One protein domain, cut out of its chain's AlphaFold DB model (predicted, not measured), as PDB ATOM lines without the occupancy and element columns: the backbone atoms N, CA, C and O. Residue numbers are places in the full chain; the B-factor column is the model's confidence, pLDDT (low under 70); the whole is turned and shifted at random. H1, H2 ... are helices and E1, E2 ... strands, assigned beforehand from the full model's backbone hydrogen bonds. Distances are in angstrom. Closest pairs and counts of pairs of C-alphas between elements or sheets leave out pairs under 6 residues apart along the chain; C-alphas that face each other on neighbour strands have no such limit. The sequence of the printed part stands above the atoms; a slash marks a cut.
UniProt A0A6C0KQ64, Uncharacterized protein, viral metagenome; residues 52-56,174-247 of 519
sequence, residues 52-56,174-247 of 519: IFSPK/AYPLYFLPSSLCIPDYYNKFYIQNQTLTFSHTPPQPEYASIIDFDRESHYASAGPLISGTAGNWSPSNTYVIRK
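What this domain is: This is residues 52 to 56 and 174 to 247 of the 519 residues of an uncharacterized protein of viral metagenome (UniProt A0A6C0KQ64). What shape do these atoms make? One antiparallel sheet of five strands, strongly twisted, is curled like part of a barrel that stays open between E1 and E5, and the one-turn helix H1 only grazes it. Loops extend the outline at both ends: the link from H1 to E3 holds Thr 205 and the turn from E3 to E4 holds Glu 220, the two C-alphas farthest apart. What are the counts and size? The 79 printed residues run E1, E2, H1, E3, E4, E5, with sheet order E1, E4, E3, E2, E5; the class is mostly strand, with 32 residues in named elements, under half. The whole is compact, with a radius of gyration of the C-alphas of 12.1 A, yet elongated, spanning 38 by 23 by 23 A.

Where its parts are: Where are the longer strands? E4 is residues 223 to 231, 22.0 A from first to last C-alpha, and E3 is residues 211 to 218, 19.8 A. E3 bends by 60 degrees at residue 215, and E4 bends by 61 degrees at residue 228. Where are the others? E1 is residues 177 to 179, 6.8 A, beginning at C-alpha 177 (40.187, -19.636, -25.733); E2 is residues 194 to 197, 9.8 A. H1 is residues 198 to 201, 4.9 A, and E5 is residues 243 to 246, 10.1 A, ending at C-alpha 246 (49.416, -31.783, -19.491).

How they stand to each other: How are the inner strands paired? E3 and E4 form a hairpin, antiparallel at 159 degrees, with N 225 and O 216 2.8 A apart, within hydrogen-bond range. E3 and E2 are antiparallel at 123 degrees, with N 195 and O 212 at 2.8 A. What stands at the edges? The edge strand E1 is antiparallel to E4, with N 178 and O 224 at 2.8 A, and the edge strand E5 is antiparallel to E2, with N 196 and O 244 at 2.8 A. E1 and E5 are apart. And the helix? H1 only grazes the sheet, with its residues 198 to 201; the closest C-alphas of H1 and E5 are those of Gln 198 and Tyr 243, 5.6 A apart. It is too short for an O i to N i+4 pair, and its one O i to N i+3 pair is within range.

The domain as a whole: How far does it reach? The C-alphas of Thr 205 and Glu 220 are 39.1 A apart. Where is the chain cut? Residues 57 to 173 are not printed, and C-alphas 56 and 174 are 23.4 A apart; residues 52 to 53 pair antiparallel with residues 243 to 244 of E5. Which links are long, and where is confidence low? The links E1 to E2 and E4 to E5 are long, and pLDDT is under 70 at residue 174 and residues 232 to 235.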
ATOM      1  N   ILE A  52      40.975 -33.447 -17.797       90.06
ATOM      2  CA  ILE A  52      40.319 -34.094 -18.936       90.06
ATOM      3  C   ILE A  52      38.905 -33.537 -19.002       90.06
ATOM      4  O   ILE A  52      38.173 -33.605 -18.015       90.06
ATOM      5  N   PHE A  53      38.517 -32.988 -20.145       89.62
ATOM      6  CA  PHE A  53      37.186 -32.420 -20.309       89.62
ATOM      7  C   PHE A  53      36.708 -32.516 -21.752       89.62
ATOM      8  O   PHE A  53      37.498 -32.454 -22.688       89.62
ATOM      9  N   SER A  54      35.397 -32.631 -21.944       87.12
ATOM     10  CA  SER A  54      34.774 -32.441 -23.251       87.12
ATOM     11  C   SER A  54      33.725 -31.340 -23.132       87.12
ATOM     12  O   SER A  54      32.765 -31.517 -22.382       87.12
ATOM     13  N   PRO A  55      33.854 -30.211 -23.855       80.81
ATOM     14  CA  PRO A  55      32.893 -29.118 -23.774       80.81
ATOM     15  C   PRO A  55      31.449 -29.566 -24.025       80.81
ATOM     16  O   PRO A  55      30.533 -29.068 -23.377       80.81
ATOM     17  N   LYS A  56      31.241 -30.565 -24.898       72.38
ATOM     18  CA  LYS A  56      29.922 -31.143 -25.188       72.38
ATOM     19  C   LYS A  56      29.271 -31.802 -23.975       72.38
ATOM     20  O   LYS A  56      28.048 -31.806 -23.907       72.38
ATOM     21  N   ALA A 174      42.591 -13.021 -30.792       67.94
ATOM     22  CA  ALA A 174      43.922 -13.425 -31.270       67.94
ATOM     23  C   ALA A 174      44.184 -14.944 -31.245       67.94
ATOM     24  O   ALA A 174      44.943 -15.436 -32.076       67.94
ATOM     25  N   TYR A 175      43.556 -15.688 -30.328       74.44
ATOM     26  CA  TYR A 175      43.863 -17.099 -30.070       74.44
ATOM     27  C   TYR A 175      42.619 -17.867 -29.605       74.44
ATOM     28  O   TYR A 175      41.721 -17.262 -29.011       74.44
ATOM     29  N   PRO A 176      42.543 -19.188 -29.852       80.25
ATOM     30  CA  PRO A 176      41.466 -20.005 -29.318       80.25
ATOM     31  C   PRO A 176      41.516 -20.016 -27.783       80.25
ATOM     32  O   PRO A 176      42.556 -20.281 -27.175       80.25
ATOM     33  N   LEU A 177      40.368 -19.719 -27.176       84.06
ATOM     34  CA  LEU A 177      40.187 -19.636 -25.733       84.06
ATOM     35  C   LEU A 177      39.462 -20.887 -25.228       84.06
ATOM     36  O   LEU A 177      38.374 -21.216 -25.704       84.06
ATOM     37  N   TYR A 178      40.048 -21.560 -24.244       88.69
ATOM     38  CA  TYR A 178      39.510 -22.771 -23.636       88.69
ATOM     39  C   TYR A 178      39.180 -22.504 -22.178       88.69
ATOM     40  O   TYR A 178      40.044 -22.096 -21.409       88.69
ATOM     41  N   PHE A 179      37.939 -22.762 -21.776       90.62
ATOM     42  CA  PHE A 179      37.618 -22.865 -20.356       90.62
ATOM     43  C   PHE A 179      38.229 -24.153 -19.807       90.62
ATOM     44  O   PHE A 179      37.961 -25.227 -20.348       90.62
ATOM     45  N   LEU A 180      39.042 -24.047 -18.758       92.69
ATOM     46  CA  LEU A 180      39.641 -25.196 -18.089       92.69
ATOM     47  C   LEU A 180      38.824 -25.529 -16.831       92.69
ATOM     48  O   LEU A 180      39.024 -24.882 -15.797       92.69
ATOM     49  N   PRO A 181      37.909 -26.516 -16.878       89.94
ATOM     50  CA  PRO A 181      37.068 -26.842 -15.731       89.94
ATOM     51  C   PRO A 181      37.909 -27.344 -14.555       89.94
ATOM     52  O   PRO A 181      38.880 -28.078 -14.753       89.94
ATOM     53  N   SER A 182      37.536 -26.948 -13.334       88.00
ATOM     54  CA  SER A 182      38.241 -27.319 -12.092       88.00
ATOM     55  C   SER A 182      39.743 -26.985 -12.083       88.00
ATOM     56  O   SER A 182      40.516 -27.592 -11.341       88.00
ATOM     57  N   SER A 183      40.185 -26.038 -12.914       91.31
ATOM     58  CA  SER A 183      41.579 -25.596 -12.924       91.31
ATOM     59  C   SER A 183      41.939 -24.828 -11.648       91.31
ATOM     60  O   SER A 183      41.074 -24.308 -10.947       91.31
ATOM     61  N   LEU A 184      43.227 -24.761 -11.307       88.75
ATOM     62  CA  LEU A 184      43.685 -24.038 -10.118       88.75
ATOM     63  C   LEU A 184      43.606 -22.516 -10.323       88.75
ATOM     64  O   LEU A 184      44.091 -22.008 -11.331       88.75
ATOM     65  N   CYS A 185      43.103 -21.771  -9.330       87.25
ATOM     66  CA  CYS A 185      43.054 -20.297  -9.339       87.25
ATOM     67  C   CYS A 185      44.436 -19.646  -9.071       87.25
ATOM     68  O   CYS A 185      44.564 -18.733  -8.249       87.25
ATOM     69  N   ILE A 186      45.494 -20.126  -9.723       87.75
ATOM     70  CA  ILE A 186      46.865 -19.615  -9.588       87.75
ATOM     71  C   ILE A 186      47.250 -18.938 -10.915       87.75
ATOM     72  O   ILE A 186      47.135 -19.591 -11.954       87.75
ATOM     73  N   PRO A 187      47.678 -17.655 -10.914       86.69
ATOM     74  CA  PRO A 187      48.068 -16.966 -12.146       86.69
ATOM     75  C   PRO A 187      49.156 -17.747 -12.866       86.69
ATOM     76  O   PRO A 187      50.058 -18.267 -12.206       86.69
ATOM     77  N   ASP A 188      49.063 -17.826 -14.191       89.75
ATOM     78  CA  ASP A 188      50.083 -18.437 -15.043       89.75
ATOM     79  C   ASP A 188      50.377 -19.919 -14.748       89.75
ATOM     80  O   ASP A 188      51.347 -20.473 -15.267       89.75
ATOM     81  N   TYR A 189      49.560 -20.595 -13.928       92.81
ATOM     82  CA  TYR A 189      49.854 -21.962 -13.488       92.81
ATOM     83  C   TYR A 189      49.931 -22.944 -14.652       92.81
ATOM     84  O   TYR A 189      50.798 -23.813 -14.663       92.81
ATOM     85  N   TYR A 190      49.043 -22.785 -15.635       95.12
ATOM     86  CA  TYR A 190      49.016 -23.611 -16.839       95.12
ATOM     87  C   TYR A 190      49.865 -23.036 -17.977       95.12
ATOM     88  O   TYR A 190      49.876 -23.602 -19.068       95.12
ATOM     89  N   ASN A 191      50.614 -21.950 -17.765       94.44
ATOM     90  CA  ASN A 191      51.503 -21.448 -18.807       94.44
ATOM     91  C   ASN A 191      52.573 -22.502 -19.101       94.44
ATOM     92  O   ASN A 191      53.142 -23.101 -18.188       94.44
ATOM     93  N   LYS A 192      52.863 -22.712 -20.391       92.31
ATOM     94  CA  LYS A 192      53.770 -23.763 -20.897       92.31
ATOM     95  C   LYS A 192      53.244 -25.195 -20.760       92.31
ATOM     96  O   LYS A 192      53.962 -26.121 -21.125       92.31
ATOM     97  N   PHE A 193      52.019 -25.391 -20.272       96.50
ATOM     98  CA  PHE A 193      51.345 -26.678 -20.416       96.50
ATOM     99  C   PHE A 193      50.909 -26.852 -21.873       96.50
ATOM    100  O   PHE A 193      50.916 -25.911 -22.667       96.50
ATOM    101  N   TYR A 194      50.504 -28.063 -22.220       96.19
ATOM    102  CA  TYR A 194      49.935 -28.409 -23.509       96.19
ATOM    103  C   TYR A 194      48.458 -28.738 -23.335       96.19
ATOM    104  O   TYR A 194      48.082 -29.463 -22.411       96.19
ATOM    105  N   ILE A 195      47.633 -28.231 -24.244       95.00
ATOM    106  CA  ILE A 195      46.291 -28.744 -24.486       95.00
ATOM    107  C   ILE A 195      46.362 -29.715 -25.667       95.00
ATOM    108  O   ILE A 195      46.865 -29.381 -26.736       95.00
ATOM    109  N   GLN A 196      45.884 -30.935 -25.451       94.19
ATOM    110  CA  GLN A 196      45.782 -31.994 -26.448       94.19
ATOM    111  C   GLN A 196      44.327 -32.151 -26.864       94.19
ATOM    112  O   GLN A 196      43.465 -32.309 -26.001       94.19
ATOM    113  N   ASN A 197      44.048 -32.213 -28.163       92.69
ATOM    114  CA  ASN A 197      42.780 -32.737 -28.655       92.69
ATOM    115  C   ASN A 197      42.885 -34.260 -28.784       92.69
ATOM    116  O   ASN A 197      43.319 -34.799 -29.805       92.69
ATOM    117  N   GLN A 198      42.519 -34.963 -27.714       91.31
ATOM    118  CA  GLN A 198      42.672 -36.410 -27.620       91.31
ATOM    119  C   GLN A 198      41.786 -37.139 -28.638       91.31
ATOM    120  O   GLN A 198      42.224 -38.110 -29.248       91.31
ATOM    121  N   THR A 199      40.568 -36.643 -28.887       90.44
ATOM    122  CA  THR A 199      39.674 -37.240 -29.893       90.44
ATOM    123  C   THR A 199      40.289 -37.205 -31.284       90.44
ATOM    124  O   THR A 199      40.280 -38.224 -31.970       90.44
ATOM    125  N   LEU A 200      40.828 -36.054 -31.702       89.88
ATOM    126  CA  LEU A 200      41.456 -35.955 -33.015       89.88
ATOM    127  C   LEU A 200      42.762 -36.743 -33.074       89.88
ATOM    128  O   LEU A 200      42.974 -37.431 -34.069       89.88
ATOM    129  N   THR A 201      43.547 -36.748 -31.987       90.38
ATOM    130  CA  THR A 201      44.819 -37.489 -31.909       90.38
ATOM    131  C   THR A 201      44.663 -38.934 -32.387       90.38
ATOM    132  O   THR A 201      45.438 -39.424 -33.207       90.38
ATOM    133  N   PHE A 202      43.605 -39.605 -31.926       90.00
ATOM    134  CA  PHE A 202      43.316 -40.996 -32.271       90.00
ATOM    135  C   PHE A 202      42.364 -41.183 -33.462       90.00
ATOM    136  O   PHE A 202      42.054 -42.319 -33.814       90.00
ATOM    137  N   SER A 203      41.874 -40.100 -34.073       89.50
ATOM    138  CA  SER A 203      41.037 -40.168 -35.281       89.50
ATOM    139  C   SER A 203      41.854 -40.353 -36.565       89.50
ATOM    140  O   SER A 203      41.311 -40.769 -37.589       89.50
ATOM    141  N   HIS A 204      43.153 -40.050 -36.511       85.06
ATOM    142  CA  HIS A 204      44.083 -40.235 -37.618       85.06
ATOM    143  C   HIS A 204      44.593 -41.680 -37.689       85.06
ATOM    144  O   HIS A 204      44.752 -42.351 -36.669       85.06
ATOM    145  N   THR A 205      44.901 -42.138 -38.905       85.81
ATOM    146  CA  THR A 205      45.541 -43.437 -39.161       85.81
ATOM    147  C   THR A 205      46.809 -43.206 -39.995       85.81
ATOM    148  O   THR A 205      46.682 -42.936 -41.192       85.81
ATOM    149  N   PRO A 206      48.021 -43.298 -39.413       84.69
ATOM    150  CA  PRO A 206      48.302 -43.561 -37.997       84.69
ATOM    151  C   PRO A 206      47.886 -42.387 -37.089       84.69
ATOM    152  O   PRO A 206      47.760 -41.267 -37.589       84.69
ATOM    153  N   PRO A 207      47.682 -42.619 -35.777       86.12
ATOM    154  CA  PRO A 207      47.420 -41.556 -34.809       86.12
ATOM    155  C   PRO A 207      48.460 -40.441 -34.915       86.12
ATOM    156  O   PRO A 207      49.658 -40.710 -35.012       86.12
ATOM    157  N   GLN A 208      47.997 -39.191 -34.930       87.44
ATOM    158  CA  GLN A 208      48.857 -38.019 -35.066       87.44
ATOM    159  C   GLN A 208      48.685 -37.110 -33.856       87.44
ATOM    160  O   GLN A 208      47.560 -36.860 -33.441       87.44
ATOM    161  N   PRO A 209      49.778 -36.600 -33.280       85.06
ATOM    162  CA  PRO A 209      49.706 -35.713 -32.130       85.06
ATOM    163  C   PRO A 209      48.976 -34.403 -32.480       85.06
ATOM    164  O   PRO A 209      49.388 -33.697 -33.396       85.06
ATOM    165  N   GLU A 210      47.927 -34.051 -31.733       91.69
ATOM    166  CA  GLU A 210      47.156 -32.806 -31.902       91.69
ATOM    167  C   GLU A 210      47.287 -31.950 -30.633       91.69
ATOM    168  O   GLU A 210      46.460 -32.042 -29.720       91.69
ATOM    169  N   TYR A 211      48.353 -31.144 -30.556       92.06
ATOM    170  CA  TYR A 211      48.701 -30.339 -29.375       92.06
ATOM    171  C   TYR A 211      48.835 -28.848 -29.698       92.06
ATOM    172  O   TYR A 211      49.356 -28.472 -30.748       92.06
ATOM    173  N   ALA A 212      48.483 -28.004 -28.731       92.31
ATOM    174  CA  ALA A 212      48.877 -26.599 -28.678       92.31
ATOM    175  C   ALA A 212      49.467 -26.273 -27.302       92.31
ATOM    176  O   ALA A 212      49.028 -26.818 -26.288       92.31
ATOM    177  N   SER A 213      50.452 -25.379 -27.249       94.06
ATOM    178  CA  SER A 213      50.940 -24.844 -25.976       94.06
ATOM    179  C   SER A 213      49.940 -23.840 -25.406       94.06
ATOM    180  O   SER A 213      49.371 -23.036 -26.137       94.06
ATOM    181  N   ILE A 214      49.733 -23.852 -24.095       94.81
ATOM    182  CA  ILE A 214      49.018 -22.791 -23.390       94.81
ATOM    183  C   ILE A 214      49.990 -21.626 -23.216       94.81
ATOM    184  O   ILE A 214      51.034 -21.754 -22.567       94.81
ATOM    185  N   ILE A 215      49.652 -20.504 -23.845       94.31
ATOM    186  CA  ILE A 215      50.478 -19.292 -23.862       94.31
ATOM    187  C   ILE A 215      50.113 -18.324 -22.740       94.31
ATOM    188  O   ILE A 215      50.971 -17.563 -22.308       94.31
ATOM    189  N   ASP A 216      48.862 -18.368 -22.289       93.81
ATOM    190  CA  ASP A 216      48.324 -17.502 -21.246       93.81
ATOM    191  C   ASP A 216      47.181 -18.218 -20.519       93.81
ATOM    192  O   ASP A 216      46.432 -18.986 -21.139       93.81
ATOM    193  N   PHE A 217      47.050 -17.974 -19.218       93.88
ATOM    194  CA  PHE A 217      45.996 -18.528 -18.379       93.88
ATOM    195  C   PHE A 217      45.527 -17.496 -17.356       93.88
ATOM    196  O   PHE A 217      46.250 -17.139 -16.420       93.88
ATOM    197  N   ASP A 218      44.267 -17.087 -17.485       92.75
ATOM    198  CA  ASP A 218      43.622 -16.221 -16.511       92.75
ATOM    199  C   ASP A 218      43.050 -17.058 -15.363       92.75
ATOM    200  O   ASP A 218      42.063 -17.781 -15.512       92.75
ATOM    201  N   ARG A 219      43.655 -16.915 -14.181       91.44
ATOM    202  CA  ARG A 219      43.218 -17.583 -12.949       91.44
ATOM    203  C   ARG A 219      41.843 -17.159 -12.448       91.44
ATOM    204  O   ARG A 219      41.283 -17.848 -11.606       91.44
ATOM    205  N   GLU A 220      41.357 -15.992 -12.860       89.81
ATOM    206  CA  GLU A 220      40.068 -15.473 -12.424       89.81
ATOM    207  C   GLU A 220      38.942 -16.046 -13.273       89.81
ATOM    208  O   GLU A 220      37.918 -16.454 -12.734       89.81
ATOM    209  N   SER A 221      39.128 -16.106 -14.588       88.19
ATOM    210  CA  SER A 221      38.129 -16.640 -15.508       88.19
ATOM    211  C   SER A 221      38.311 -18.127 -15.829       88.19
ATOM    212  O   SER A 221      37.471 -18.720 -16.505       88.19
ATOM    213  N   HIS A 222      39.439 -18.708 -15.412       91.12
ATOM    214  CA  HIS A 222      39.875 -20.064 -15.745       91.12
ATOM    215  C   HIS A 222      39.952 -20.314 -17.262       91.12
ATOM    216  O   HIS A 222      39.754 -21.435 -17.741       91.12
ATOM    217  N   TYR A 223      40.238 -19.262 -18.036       90.56
ATOM    218  CA  TYR A 223      40.426 -19.372 -19.478       90.56
ATOM    219  C   TYR A 223      41.906 -19.523 -19.809       90.56
ATOM    220  O   TYR A 223      42.732 -18.728 -19.373       90.56
ATOM    221  N   ALA A 224      42.222 -20.518 -20.628       91.75
ATOM    222  CA  ALA A 224      43.527 -20.701 -21.236       91.75
ATOM    223  C   ALA A 224      43.485 -20.285 -22.705       91.75
ATOM    224  O   ALA A 224      42.636 -20.747 -23.471       91.75
ATOM    225  N   SER A 225      44.428 -19.444 -23.107       90.12
ATOM    226  CA  SER A 225      44.701 -19.160 -24.509       90.12
ATOM    227  C   SER A 225      45.709 -20.179 -25.026       90.12
ATOM    228  O   SER A 225      46.791 -20.328 -24.450       90.12
ATOM    229  N   ALA A 226      45.378 -20.878 -26.111       89.94
ATOM    230  CA  ALA A 226      46.318 -21.792 -26.753       89.94
ATOM    231  C   ALA A 226      47.025 -21.116 -27.935       89.94
ATOM    232  O   ALA A 226      46.409 -20.402 -28.727       89.94
ATOM    233  N   GLY A 227      48.330 -21.342 -28.055       88.19
ATOM    234  CA  GLY A 227      49.125 -20.924 -29.200       88.19
ATOM    235  C   GLY A 227      48.789 -21.714 -30.473       88.19
ATOM    236  O   GLY A 227      47.848 -22.511 -30.499       88.19
ATOM    237  N   PRO A 228      49.559 -21.510 -31.556       86.69
ATOM    238  CA  PRO A 228      49.448 -22.323 -32.763       86.69
ATOM    239  C   PRO A 228      49.601 -23.820 -32.460       86.69
ATOM    240  O   PRO A 228      50.317 -24.196 -31.528       86.69
ATOM    241  N   LEU A 229      48.967 -24.671 -33.274       84.31
ATOM    242  CA  LEU A 229      49.198 -26.112 -33.191       84.31
ATOM    243  C   LEU A 229      50.684 -26.411 -33.405       84.31
ATOM    244  O   LEU A 229      51.292 -25.937 -34.364       84.31
ATOM    245  N   ILE A 230      51.248 -27.211 -32.508       81.75
ATOM    246  CA  ILE A 230      52.629 -27.701 -32.592       81.75
ATOM    247  C   ILE A 230      52.715 -28.797 -33.660       81.75
ATOM    248  O   ILE A 230      53.709 -28.912 -34.374       81.75
ATOM    249  N   SER A 231      51.646 -29.578 -33.786       71.81
ATOM    250  CA  SER A 231      51.465 -30.638 -34.768       71.81
ATOM    251  C   SER A 231      49.972 -30.813 -35.055       71.81
ATOM    252  O   SER A 231      49.151 -30.596 -34.162       71.81
ATOM    253  N   GLY A 232      49.634 -31.180 -36.293       69.88
ATOM    254  CA  GLY A 232      48.248 -31.355 -36.734       69.88
ATOM    255  C   GLY A 232      47.765 -30.307 -37.737       69.88
ATOM    256  O   GLY A 232      48.450 -29.322 -38.030       69.88
ATOM    257  N   THR A 233      46.573 -30.523 -38.299       68.12
ATOM    258  CA  THR A 233      45.960 -29.569 -39.243       68.12
ATOM    259  C   THR A 233      45.022 -28.637 -38.483       68.12
ATOM    260  O   THR A 233      43.960 -29.053 -38.019       68.12
ATOM    261  N   ALA A 234      45.397 -27.358 -38.369       58.75
ATOM    262  CA  ALA A 234      44.608 -26.334 -37.685       58.75
ATOM    263  C   ALA A 234      43.252 -26.139 -38.382       58.75
ATOM    264  O   ALA A 234      43.152 -25.421 -39.375       58.75
ATOM    265  N   GLY A 235      42.202 -26.801 -37.889       57.91
ATOM    266  CA  GLY A 235      40.878 -26.681 -38.506       57.91
ATOM    267  C   GLY A 235      39.698 -27.335 -37.792       57.91
ATOM    268  O   GLY A 235      38.585 -26.855 -37.970       57.91
ATOM    269  N   ASN A 236      39.899 -28.367 -36.961       74.31
ATOM    270  CA  ASN A 236      38.781 -29.241 -36.556       74.31
ATOM    271  C   ASN A 236      38.552 -29.387 -35.044       74.31
ATOM    272  O   ASN A 236      37.821 -30.286 -34.629       74.31
ATOM    273  N   TRP A 237      39.155 -28.544 -34.203       85.19
ATOM    274  CA  TRP A 237      38.902 -28.605 -32.761       85.19
ATOM    275  C   TRP A 237      37.452 -28.190 -32.484       85.19
ATOM    276  O   TRP A 237      37.080 -27.031 -32.647       85.19
ATOM    277  N   SER A 238      36.635 -29.166 -32.100       84.69
ATOM    278  CA  SER A 238      35.194 -29.037 -31.903       84.69
ATOM    279  C   SER A 238      34.825 -29.225 -30.429       84.69
ATOM    280  O   SER A 238      35.407 -30.085 -29.768       84.69
ATOM    281  N   PRO A 239      33.773 -28.555 -29.918       80.38
ATOM    282  CA  PRO A 239      33.220 -28.821 -28.589       80.38
ATOM    283  C   PRO A 239      32.903 -30.301 -28.313       80.38
ATOM    284  O   PRO A 239      32.891 -30.719 -27.160       80.38
ATOM    285  N   SER A 240      32.660 -31.108 -29.353       83.69
ATOM    286  CA  SER A 240      32.435 -32.556 -29.239       83.69
ATOM    287  C   SER A 240      33.691 -33.381 -28.962       83.69
ATOM    288  O   SER A 240      33.574 -34.587 -28.760       83.69
ATOM    289  N   ASN A 241      34.876 -32.780 -29.022       88.06
ATOM    290  CA  ASN A 241      36.123 -33.464 -28.728       88.06
ATOM    291  C   ASN A 241      36.391 -33.514 -27.221       88.06
ATOM    292  O   ASN A 241      35.853 -32.731 -26.435       88.06
ATOM    293  N   THR A 242      37.243 -34.457 -26.838       89.38
ATOM    294  CA  THR A 242      37.856 -34.557 -25.520       89.38
ATOM    295  C   THR A 242      39.210 -33.867 -25.567       89.38
ATOM    296  O   THR A 242      40.050 -34.185 -26.415       89.38
ATOM    297  N   TYR A 243      39.416 -32.944 -24.638       92.12
ATOM    298  CA  TYR A 243      40.652 -32.209 -24.450       92.12
ATOM    299  C   TYR A 243      41.352 -32.649 -23.173       92.12
ATOM    300  O   TYR A 243      40.706 -32.965 -22.170       92.12
ATOM    301  N   VAL A 244      42.682 -32.647 -23.217       93.62
ATOM    302  CA  VAL A 244      43.525 -33.018 -22.082       93.62
ATOM    303  C   VAL A 244      44.603 -31.967 -21.856       93.62
ATOM    304  O   VAL A 244      45.305 -31.599 -22.792       93.62
ATOM    305  N   ILE A 245      44.752 -31.502 -20.616       95.12
ATOM    306  CA  ILE A 245      45.806 -30.565 -20.205       95.12
ATOM    307  C   ILE A 245      46.958 -31.329 -19.550       95.12
ATOM    308  O   ILE A 245      46.716 -32.145 -18.660       95.12
ATOM    309  N   ARG A 246      48.204 -31.076 -19.968       94.69
ATOM    310  CA  ARG A 246      49.416 -31.783 -19.491       94.69
ATOM    311  C   ARG A 246      50.610 -30.837 -19.392       94.69
ATOM    312  O   ARG A 246      50.647 -29.845 -20.107       94.69
ATOM    313  N   LYS A 247      51.610 -31.144 -18.561       95.25
ATOM    314  CA  LYS A 247      52.868 -30.367 -18.520       95.25
ATOM    315  C   LYS A 247      53.809 -30.742 -19.661       95.25
ATOM    316  O   LYS A 247      54.513 -29.890 -20.183       95.25
TER     317      LYS A 247